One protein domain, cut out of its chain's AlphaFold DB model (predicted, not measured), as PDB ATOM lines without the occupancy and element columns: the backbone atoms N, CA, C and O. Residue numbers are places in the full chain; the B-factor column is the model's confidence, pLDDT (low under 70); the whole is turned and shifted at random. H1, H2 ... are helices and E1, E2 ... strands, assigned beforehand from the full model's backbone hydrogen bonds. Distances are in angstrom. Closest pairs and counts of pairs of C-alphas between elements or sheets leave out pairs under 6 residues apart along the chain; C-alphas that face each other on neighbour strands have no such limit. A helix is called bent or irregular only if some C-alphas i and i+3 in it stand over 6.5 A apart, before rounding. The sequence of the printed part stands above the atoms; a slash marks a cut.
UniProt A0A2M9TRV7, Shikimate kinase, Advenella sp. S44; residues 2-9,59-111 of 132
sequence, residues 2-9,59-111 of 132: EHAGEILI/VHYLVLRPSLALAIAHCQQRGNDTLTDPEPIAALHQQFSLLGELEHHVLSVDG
ATOM      1  N   GLU A   2     -23.573  59.766  11.904       75.06
ATOM      2  CA  GLU A   2     -24.126  59.923  10.553       75.06
ATOM      3  C   GLU A   2     -23.729  58.717   9.690       75.06
ATOM      4  O   GLU A   2     -22.860  58.805   8.831       75.06
ATOM      5  N   HIS A   3     -24.335  57.563   9.976       76.38
ATOM      6  CA  HIS A   3     -24.116  56.292   9.262       76.38
ATOM      7  C   HIS A   3     -25.456  55.781   8.717       76.38
ATOM      8  O   HIS A   3     -25.885  54.657   8.972       76.38
ATOM      9  N   ALA A   4     -26.207  56.679   8.070       79.00
ATOM     10  CA  ALA A   4     -27.524  56.355   7.536       79.00
ATOM     11  C   ALA A   4     -27.393  55.336   6.399       79.00
ATOM     12  O   ALA A   4     -26.625  55.544   5.466       79.00
ATOM     13  N   GLY A   5     -28.187  54.263   6.458       81.38
ATOM     14  CA  GLY A   5     -28.146  53.213   5.441       81.38
ATOM     15  C   GLY A   5     -26.928  52.297   5.555       81.38
ATOM     16  O   GLY A   5     -26.504  51.749   4.546       81.38
ATOM     17  N   GLU A   6     -26.373  52.127   6.754       88.12
ATOM     18  CA  GLU A   6     -25.307  51.164   7.052       88.12
ATOM     19  C   GLU A   6     -25.791  50.134   8.084       88.12
ATOM     20  O   GLU A   6     -26.700  50.406   8.873       88.12
ATOM     21  N   ILE A   7     -25.187  48.945   8.085       86.88
ATOM     22  CA  ILE A   7     -25.501  47.859   9.021       86.88
ATOM     23  C   ILE A   7     -24.307  47.645   9.949       86.88
ATOM     24  O   ILE A   7     -23.190  47.452   9.482       86.88
ATOM     25  N   LEU A   8     -24.549  47.622  11.261       87.56
ATOM     26  CA  LEU A   8     -23.581  47.149  12.252       87.56
ATOM     27  C   LEU A   8     -24.002  45.768  12.754       87.56
ATOM     28  O   LEU A   8     -25.060  45.617  13.365       87.56
ATOM     29  N   ILE A   9     -23.134  44.780  12.562       87.19
ATOM     30  CA  ILE A   9     -23.231  43.471  13.199       87.19
ATOM     31  C   ILE A   9     -22.347  43.506  14.442       87.19
ATOM     32  O   ILE A   9     -21.126  43.389  14.355       87.19
ATOM     33  N   VAL A  59     -21.645  47.099   5.415       85.56
ATOM     34  CA  VAL A  59     -21.722  46.285   6.633       85.56
ATOM     35  C   VAL A  59     -20.445  46.450   7.443       85.56
ATOM     36  O   VAL A  59     -19.347  46.269   6.924       85.56
ATOM     37  N   HIS A  60     -20.597  46.758   8.726       88.25
ATOM     38  CA  HIS A  60     -19.528  46.737   9.717       88.25
ATOM     39  C   HIS A  60     -19.692  45.507  10.600       88.25
ATOM     40  O   HIS A  60     -20.783  45.266  11.121       88.25
ATOM     41  N   TYR A  61     -18.626  44.741  10.793       86.88
ATOM     42  CA  TYR A  61     -18.624  43.565  11.655       86.88
ATOM     43  C   TYR A  61     -17.680  43.764  12.827       86.88
ATOM     44  O   TYR A  61     -16.480  43.947  12.647       86.88
ATOM     45  N   LEU A  62     -18.227  43.707  14.039       89.75
ATOM     46  CA  LEU A  62     -17.475  43.979  15.250       89.75
ATOM     47  C   LEU A  62     -17.764  42.928  16.317       89.75
ATOM     48  O   LEU A  62     -18.918  42.631  16.635       89.75
ATOM     49  N   VAL A  63     -16.698  42.385  16.897       89.25
ATOM     50  CA  VAL A  63     -16.766  41.335  17.914       89.25
ATOM     51  C   VAL A  63     -16.344  41.901  19.264       89.25
ATOM     52  O   VAL A  63     -15.182  42.242  19.461       89.25
ATOM     53  N   LEU A  64     -17.262  41.955  20.228       90.88
ATOM     54  CA  LEU A  64     -16.932  42.251  21.622       90.88
ATOM     55  C   LEU A  64     -16.422  40.981  22.298       90.88
ATOM     56  O   LEU A  64     -17.176  40.014  22.444       90.88
ATOM     57  N   ARG A  65     -15.162  40.980  22.743       91.06
ATOM     58  CA  ARG A  65     -14.531  39.811  23.367       91.06
ATOM     59  C   ARG A  65     -14.044  40.128  24.789       91.06
ATOM     60  O   ARG A  65     -13.023  40.794  24.947       91.06
ATOM     61  N   PRO A  66     -14.754  39.668  25.833       91.56
ATOM     62  CA  PRO A  66     -14.235  39.650  27.197       91.56
ATOM     63  C   PRO A  66     -13.311  38.442  27.402       91.56
ATOM     64  O   PRO A  66     -13.357  37.465  26.647       91.56
ATOM     65  N   SER A  67     -12.552  38.446  28.488       91.69
ATOM     66  CA  SER A  67     -11.958  37.246  29.068       91.69
ATOM     67  C   SER A  67     -13.045  36.255  29.488       91.69
ATOM     68  O   SER A  67     -14.168  36.632  29.837       91.69
ATOM     69  N   LEU A  68     -12.712  34.961  29.486       89.81
ATOM     70  CA  LEU A  68     -13.651  33.907  29.881       89.81
ATOM     71  C   LEU A  68     -14.180  34.118  31.309       89.81
ATOM     72  O   LEU A  68     -15.374  33.973  31.559       89.81
ATOM     73  N   ALA A  69     -13.303  34.513  32.235       90.25
ATOM     74  CA  ALA A  69     -13.681  34.788  33.618       90.25
ATOM     75  C   ALA A  69     -14.717  35.920  33.716       90.25
ATOM     76  O   ALA A  69     -15.708  35.792  34.435       90.25
ATOM     77  N   LEU A  70     -14.524  37.000  32.951       89.12
ATOM     78  CA  LEU A  70     -15.461  38.119  32.906       89.12
ATOM     79  C   LEU A  70     -16.797  37.720  32.256       89.12
ATOM     80  O   LEU A  70     -17.855  38.087  32.764       89.12
ATOM     81  N   ALA A  71     -16.762  36.925  31.181       87.56
ATOM     82  CA  ALA A  71     -17.961  36.399  30.526       87.56
ATOM     83  C   ALA A  71     -18.822  35.564  31.487       87.56
ATOM     84  O   ALA A  71     -20.021  35.818  31.619       87.56
ATOM     85  N   ILE A  72     -18.199  34.619  32.203       87.94
ATOM     86  CA  ILE A  72     -18.868  33.776  33.204       87.94
ATOM     87  C   ILE A  72     -19.472  34.645  34.310       87.94
ATOM     88  O   ILE A  72     -20.653  34.497  34.620       87.94
ATOM     89  N   ALA A  73     -18.701  35.592  34.855       88.19
ATOM     90  CA  ALA A  73     -19.177  36.477  35.916       88.19
ATOM     91  C   ALA A  73     -20.404  37.300  35.481       88.19
ATOM     92  O   ALA A  73     -21.393  37.371  36.210       88.19
ATOM     93  N   HIS A  74     -20.382  37.878  34.276       86.12
ATOM     94  CA  HIS A  74     -21.514  38.639  33.739       86.12
ATOM     95  C   HIS A  74     -22.757  37.776  33.502       86.12
ATOM     96  O   HIS A  74     -23.872  38.214  33.788       86.12
ATOM     97  N   CYS A  75     -22.580  36.562  32.984       83.94
ATOM     98  CA  CYS A  75     -23.669  35.611  32.784       83.94
ATOM     99  C   CYS A  75     -24.312  35.191  34.114       83.94
ATOM    100  O   CYS A  75     -25.533  35.243  34.250       83.94
ATOM    101  N   GLN A  76     -23.501  34.868  35.122       84.25
ATOM    102  CA  GLN A  76     -23.979  34.487  36.453       84.25
ATOM    103  C   GLN A  76     -24.708  35.630  37.167       84.25
ATOM    104  O   GLN A  76     -25.730  35.397  37.808       84.25
ATOM    105  N   GLN A  77     -24.237  36.873  37.018       83.69
ATOM    106  CA  GLN A  77     -24.897  38.050  37.596       83.69
ATOM    107  C   GLN A  77     -26.273  38.346  36.989       83.69
ATOM    108  O   GLN A  77     -27.109  38.946  37.661       83.69
ATOM    109  N   ARG A  78     -26.523  37.954  35.730       74.25
ATOM    110  CA  ARG A  78     -27.831  38.151  35.085       74.25
ATOM    111  C   ARG A  78     -28.902  37.203  35.628       74.25
ATOM    112  O   ARG A  78     -30.059  37.601  35.657       74.25
ATOM    113  N   GLY A  79     -28.521  36.005  36.082       61.12
ATOM    114  CA  GLY A  79     -29.299  35.129  36.972       61.12
ATOM    115  C   GLY A  79     -30.662  34.595  36.489       61.12
ATOM    116  O   GLY A  79     -31.181  33.690  37.131       61.12
ATOM    117  N   ASN A  80     -31.239  35.102  35.394       58.38
ATOM    118  CA  ASN A  80     -32.588  34.771  34.918       58.38
ATOM    119  C   ASN A  80     -32.589  34.416  33.420       58.38
ATOM    120  O   ASN A  80     -31.960  35.138  32.643       58.38
ATOM    121  N   ASP A  81     -33.259  33.318  33.034       60.75
ATOM    122  CA  ASP A  81     -33.473  32.775  31.663       60.75
ATOM    123  C   ASP A  81     -32.255  32.747  30.710       60.75
ATOM    124  O   ASP A  81     -32.374  32.485  29.516       60.75
ATOM    125  N   THR A  82     -31.056  32.999  31.233       65.38
ATOM    126  CA  THR A  82     -29.810  33.150  30.483       65.38
ATOM    127  C   THR A  82     -28.857  32.029  30.877       65.38
ATOM    128  O   THR A  82     -28.887  31.554  32.009       65.38
ATOM    129  N   LEU A  83     -27.977  31.632  29.960       69.88
ATOM    130  CA  LEU A  83     -26.899  30.671  30.200       69.88
ATOM    131  C   LEU A  83     -26.061  31.085  31.431       69.88
ATOM    132  O   LEU A  83     -25.325  32.070  31.362       69.88
ATOM    133  N   THR A  84     -26.177  30.362  32.546       77.94
ATOM    134  CA  THR A  84     -25.399  30.580  33.785       77.94
ATOM    135  C   THR A  84     -24.328  29.513  34.003       77.94
ATOM    136  O   THR A  84     -23.360  29.759  34.728       77.94
ATOM    137  N   ASP A  85     -24.476  28.358  33.349       81.94
ATOM    138  CA  ASP A  85     -23.546  27.240  33.443       81.94
ATOM    139  C   ASP A  85     -22.194  27.592  32.791       81.94
ATOM    140  O   ASP A  85     -22.144  27.921  31.599       81.94
ATOM    141  N   PRO A  86     -21.072  27.507  33.534       84.75
ATOM    142  CA  PRO A  86     -19.752  27.884  33.026       84.75
ATOM    143  C   PRO A  86     -19.285  27.089  31.803       84.75
ATOM    144  O   PRO A  86     -18.569  27.633  30.967       84.75
ATOM    145  N   GLU A  87     -19.668  25.817  31.690       86.25
ATOM    146  CA  GLU A  87     -19.210  24.925  30.619       86.25
ATOM    147  C   GLU A  87     -19.786  25.322  29.241       86.25
ATOM    148  O   GLU A  87     -18.997  25.589  28.330       86.25
ATOM    149  N   PRO A  88     -21.113  25.494  29.073       83.56
ATOM    150  CA  PRO A  88     -21.688  26.084  27.864       83.56
ATOM    151  C   PRO A  88     -21.136  27.479  27.524       83.56
ATOM    152  O   PRO A  88     -20.886  27.777  26.354       83.56
ATOM    153  N   ILE A  89     -20.902  28.331  28.532       83.81
ATOM    154  CA  ILE A  89     -20.305  29.663  28.331       83.81
ATOM    155  C   ILE A  89     -18.883  29.535  27.775       83.81
ATOM    156  O   ILE A  89     -18.533  30.238  26.827       83.81
ATOM    157  N   ALA A  90     -18.073  28.630  28.329       85.88
ATOM    158  CA  ALA A  90     -16.707  28.387  27.882       85.88
ATOM    159  C   ALA A  90     -16.654  27.837  26.452       85.88
ATOM    160  O   ALA A  90     -15.849  28.312  25.652       85.88
ATOM    161  N   ALA A  91     -17.543  26.903  26.102       83.75
ATOM    162  CA  ALA A  91     -17.630  26.359  24.749       83.75
ATOM    163  C   ALA A  91     -17.958  27.451  23.712       83.75
ATOM    164  O   ALA A  91     -17.290  27.556  22.682       83.75
ATOM    165  N   LEU A  92     -18.939  28.313  24.004       81.75
ATOM    166  CA  LEU A  92     -19.285  29.443  23.135       81.75
ATOM    167  C   LEU A  92     -18.165  30.490  23.082       81.75
ATOM    168  O   LEU A  92     -17.848  31.009  22.015       81.75
ATOM    169  N   HIS A  93     -17.521  30.786  24.213       86.94
ATOM    170  CA  HIS A  93     -16.371  31.693  24.273       86.94
ATOM    171  C   HIS A  93     -15.203  31.208  23.406       86.94
ATOM    172  O   HIS A  93     -14.611  31.998  22.665       86.94
ATOM    173  N   GLN A  94     -14.928  29.903  23.413       85.12
ATOM    174  CA  GLN A  94     -13.884  29.299  22.589       85.12
ATOM    175  C   GLN A  94     -14.151  29.482  21.089       85.12
ATOM    176  O   GLN A  94     -13.226  29.811  20.348       85.12
ATOM    177  N   GLN A  95     -15.402  29.342  20.638       80.25
ATOM    178  CA  GLN A  95     -15.766  29.581  19.233       80.25
ATOM    179  C   GLN A  95     -15.450  31.016  18.797       80.25
ATOM    180  O   GLN A  95     -14.942  31.240  17.702       80.25
ATOM    181  N   PHE A  96     -15.682  31.989  19.680       80.00
ATOM    182  CA  PHE A  96     -15.338  33.388  19.435       80.00
ATOM    183  C   PHE A  96     -13.857  33.711  19.627       80.00
ATOM    184  O   PHE A  96     -13.482  34.849  19.360       80.00
ATOM    185  N   SER A  97     -13.028  32.769  20.078       80.00
ATOM    186  CA  SER A  97     -11.579  32.949  20.262       80.00
ATOM    187  C   SER A  97     -10.755  32.477  19.057       80.00
ATOM    188  O   SER A  97      -9.545  32.669  19.036       80.00
ATOM    189  N   LEU A  98     -11.397  31.856  18.063       79.50
ATOM    190  CA  LEU A  98     -10.760  31.300  16.866       79.50
ATOM    191  C   LEU A  98     -11.328  31.961  15.599       79.50
ATOM    192  O   LEU A  98     -11.916  31.286  14.756       79.50
ATOM    193  N   LEU A  99     -11.193  33.286  15.462       79.56
ATOM    194  CA  LEU A  99     -11.796  34.021  14.338       79.56
ATOM    195  C   LEU A  99     -10.902  34.110  13.092       79.56
ATOM    196  O   LEU A  99     -11.359  34.562  12.042       79.56
ATOM    197  N   GLY A 100      -9.644  33.670  13.189       84.81
ATOM    198  CA  GLY A 100      -8.713  33.622  12.063       84.81
ATOM    199  C   GLY A 100      -8.463  35.005  11.463       84.81
ATOM    200  O   GLY A 100      -7.982  35.907  12.141       84.81
ATOM    201  N   GLU A 101      -8.801  35.187  10.188       83.06
ATOM    202  CA  GLU A 101      -8.618  36.474   9.510       83.06
ATOM    203  C   GLU A 101      -9.434  37.597  10.153       83.06
ATOM    204  O   GLU A 101      -8.997  38.737  10.115       83.06
ATOM    205  N   LEU A 102     -10.553  37.298  10.822       83.75
ATOM    206  CA  LEU A 102     -11.433  38.291  11.455       83.75
ATOM    207  C   LEU A 102     -10.953  38.742  12.845       83.75
ATOM    208  O   LEU A 102     -11.675  39.456  13.537       83.75
ATOM    209  N   GLU A 103      -9.751  38.364  13.285       87.06
ATOM    210  CA  GLU A 103      -9.189  38.844  14.559       87.06
ATOM    211  C   GLU A 103      -9.003  40.372  14.587       87.06
ATOM    212  O   GLU A 103      -9.119  40.990  15.642       87.06
ATOM    213  N   HIS A 104      -8.818  41.014  13.426       86.12
ATOM    214  CA  HIS A 104      -8.806  42.479  13.329       86.12
ATOM    215  C   HIS A 104     -10.180  43.115  13.596       86.12
ATOM    216  O   HIS A 104     -10.248  44.319  13.823       86.12
ATOM    217  N   HIS A 105     -11.256  42.317  13.622       87.25
ATOM    218  CA  HIS A 105     -12.605  42.769  13.950       87.25
ATOM    219  C   HIS A 105     -12.953  42.707  15.447       87.25
ATOM    220  O   HIS A 105     -14.092  42.970  15.844       87.25
ATOM    221  N   VAL A 106     -11.985  42.367  16.299       89.31
ATOM    222  CA  VAL A 106     -12.203  42.153  17.730       89.31
ATOM    223  C   VAL A 106     -11.899  43.410  18.539       89.31
ATOM    224  O   VAL A 106     -10.797  43.951  18.487       89.31
ATOM    225  N   LEU A 107     -12.852  43.811  19.380       90.75
ATOM    226  CA  LEU A 107     -12.631  44.740  20.481       90.75
ATOM    227  C   LEU A 107     -12.606  43.979  21.809       90.75
ATOM    228  O   LEU A 107     -13.602  43.373  22.219       90.75
ATOM    229  N   SER A 108     -11.469  44.040  22.504       91.25
ATOM    230  CA  SER A 108     -11.388  43.570  23.887       91.25
ATOM    231  C   SER A 108     -12.165  44.516  24.801       91.25
ATOM    232  O   SER A 108     -12.003  45.735  24.735       91.25
ATOM    233  N   VAL A 109     -13.003  43.944  25.664       91.00
ATOM    234  CA  VAL A 109     -13.796  44.692  26.658       91.00
ATOM    235  C   VAL A 109     -13.299  44.467  28.090       91.00
ATOM    236  O   VAL A 109     -13.942  44.883  29.052       91.00
ATOM    237  N   ASP A 110     -12.152  43.802  28.254       90.31
ATOM    238  CA  ASP A 110     -11.583  43.529  29.571       90.31
ATOM    239  C   ASP A 110     -11.160  44.815  30.284       90.31
ATOM    240  O   ASP A 110     -10.472  45.671  29.725       90.31
ATOM    241  N   GLY A 111     -11.583  44.950  31.542       88.00
ATOM    242  CA  GLY A 111     -11.300  46.134  32.355       88.00
ATOM    243  C   GLY A 111     -11.994  47.411  31.870       88.00
ATOM    244  O   GLY A 111     -11.664  48.488  32.361       88.00
TER     245      GLY A 111
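This is residues 2 to 9 and 59 to 111 of the 132 residues of the protein "Shikimate kinase" of Advenella sp. S44 (UniProt A0A2M9TRV7). A narrow ribbon of three parallel strands has the long E2 as its spine, with E1 beside its first part and E3 beside its last part; H1 and H2 lie beyond the end of E2 as an angled pair, and the chain folds back through H2 and H3 to E3, leaving an open, loose frame. Residues 77 to 82, around the end of H1, stick out. The printed part has 61 residues with three named helices and three named strands, in the order E1, E2, H1, H2, H3, E3; the sheet order is E1, E2, E3, and the class is mixed, helices and strands. The whole is loose, with a radius of gyration of the C-alphas of 13.9 A and spans of 37 by 26 by 21 A.

E1, residues 7 to 9, is an edge strand and the parallel neighbour of E2, residues 59 to 65, at 24 degrees; N 9 and O 60 are 2.8 A apart, within hydrogen-bond range. The pairing of E2 is staggered: its residues 59 to 61 pair with E1 and its residues 63 to 65 with E3, residues 106 to 108, the other edge strand. E2 and E3 are parallel at 35 degrees, with N 107 and O 63 at 2.8 A and N 65 and O 107 at 2.9 A, within hydrogen-bond range. H1, residues 68 to 78, and H2, residues 86 to 95, touch, with Ile 72 and Pro 86 as their closest C-alphas at 6.0 A; they run opposite ways at a steep tilt of 52 degrees. Neither is on the sheet, and E2 and H2 are only just apart, their closest C-alphas 8.4 A from each other. H3, residues 100 to 105, is apart from H2 and only grazes the sheet with its residues 102 to 105; its closest C-alpha to E2 is that of His 105, 5.2 A from that of Leu 62. E2, the three helices and E3 form a strand-helix-strand unit, two parallel neighbour strands with helices between them. Every O i to N i+4 pair is within hydrogen-bond range in H1 and H2; in H3 0 of 2 are, beside 2 of 3 O i to N i+3 pairs.

E1 begins with C-alpha 7 at (-25.501, 47.859, 9.021) and is 6.5 A long. E2 measures 19.3 A and ends with C-alpha 65 at (-14.531, 39.811, 23.367). H1 is 15.7 A long and H2 14.5 A. H3, 10.1 A long, is irregular: C-alphas 101 and 104 are 7.1 A apart. E3 is 6.4 A long and ends with C-alpha 108 at (-11.388, 43.570, 23.887).

The two C-alphas farthest apart are those of Glu 2 and Glu 87, at 40.6 A. Residues 10 to 58 are not printed, and C-alphas 9 and 59 are 7.3 A apart across this cut, which the link from E1 to E2 crosses. Of the links that are printed whole, none is long; that from H1 to H2, of 7 residues, is short and the others are tight. The mean pLDDT of the printed part is 83.6, and residues 79 to 83 are under 70.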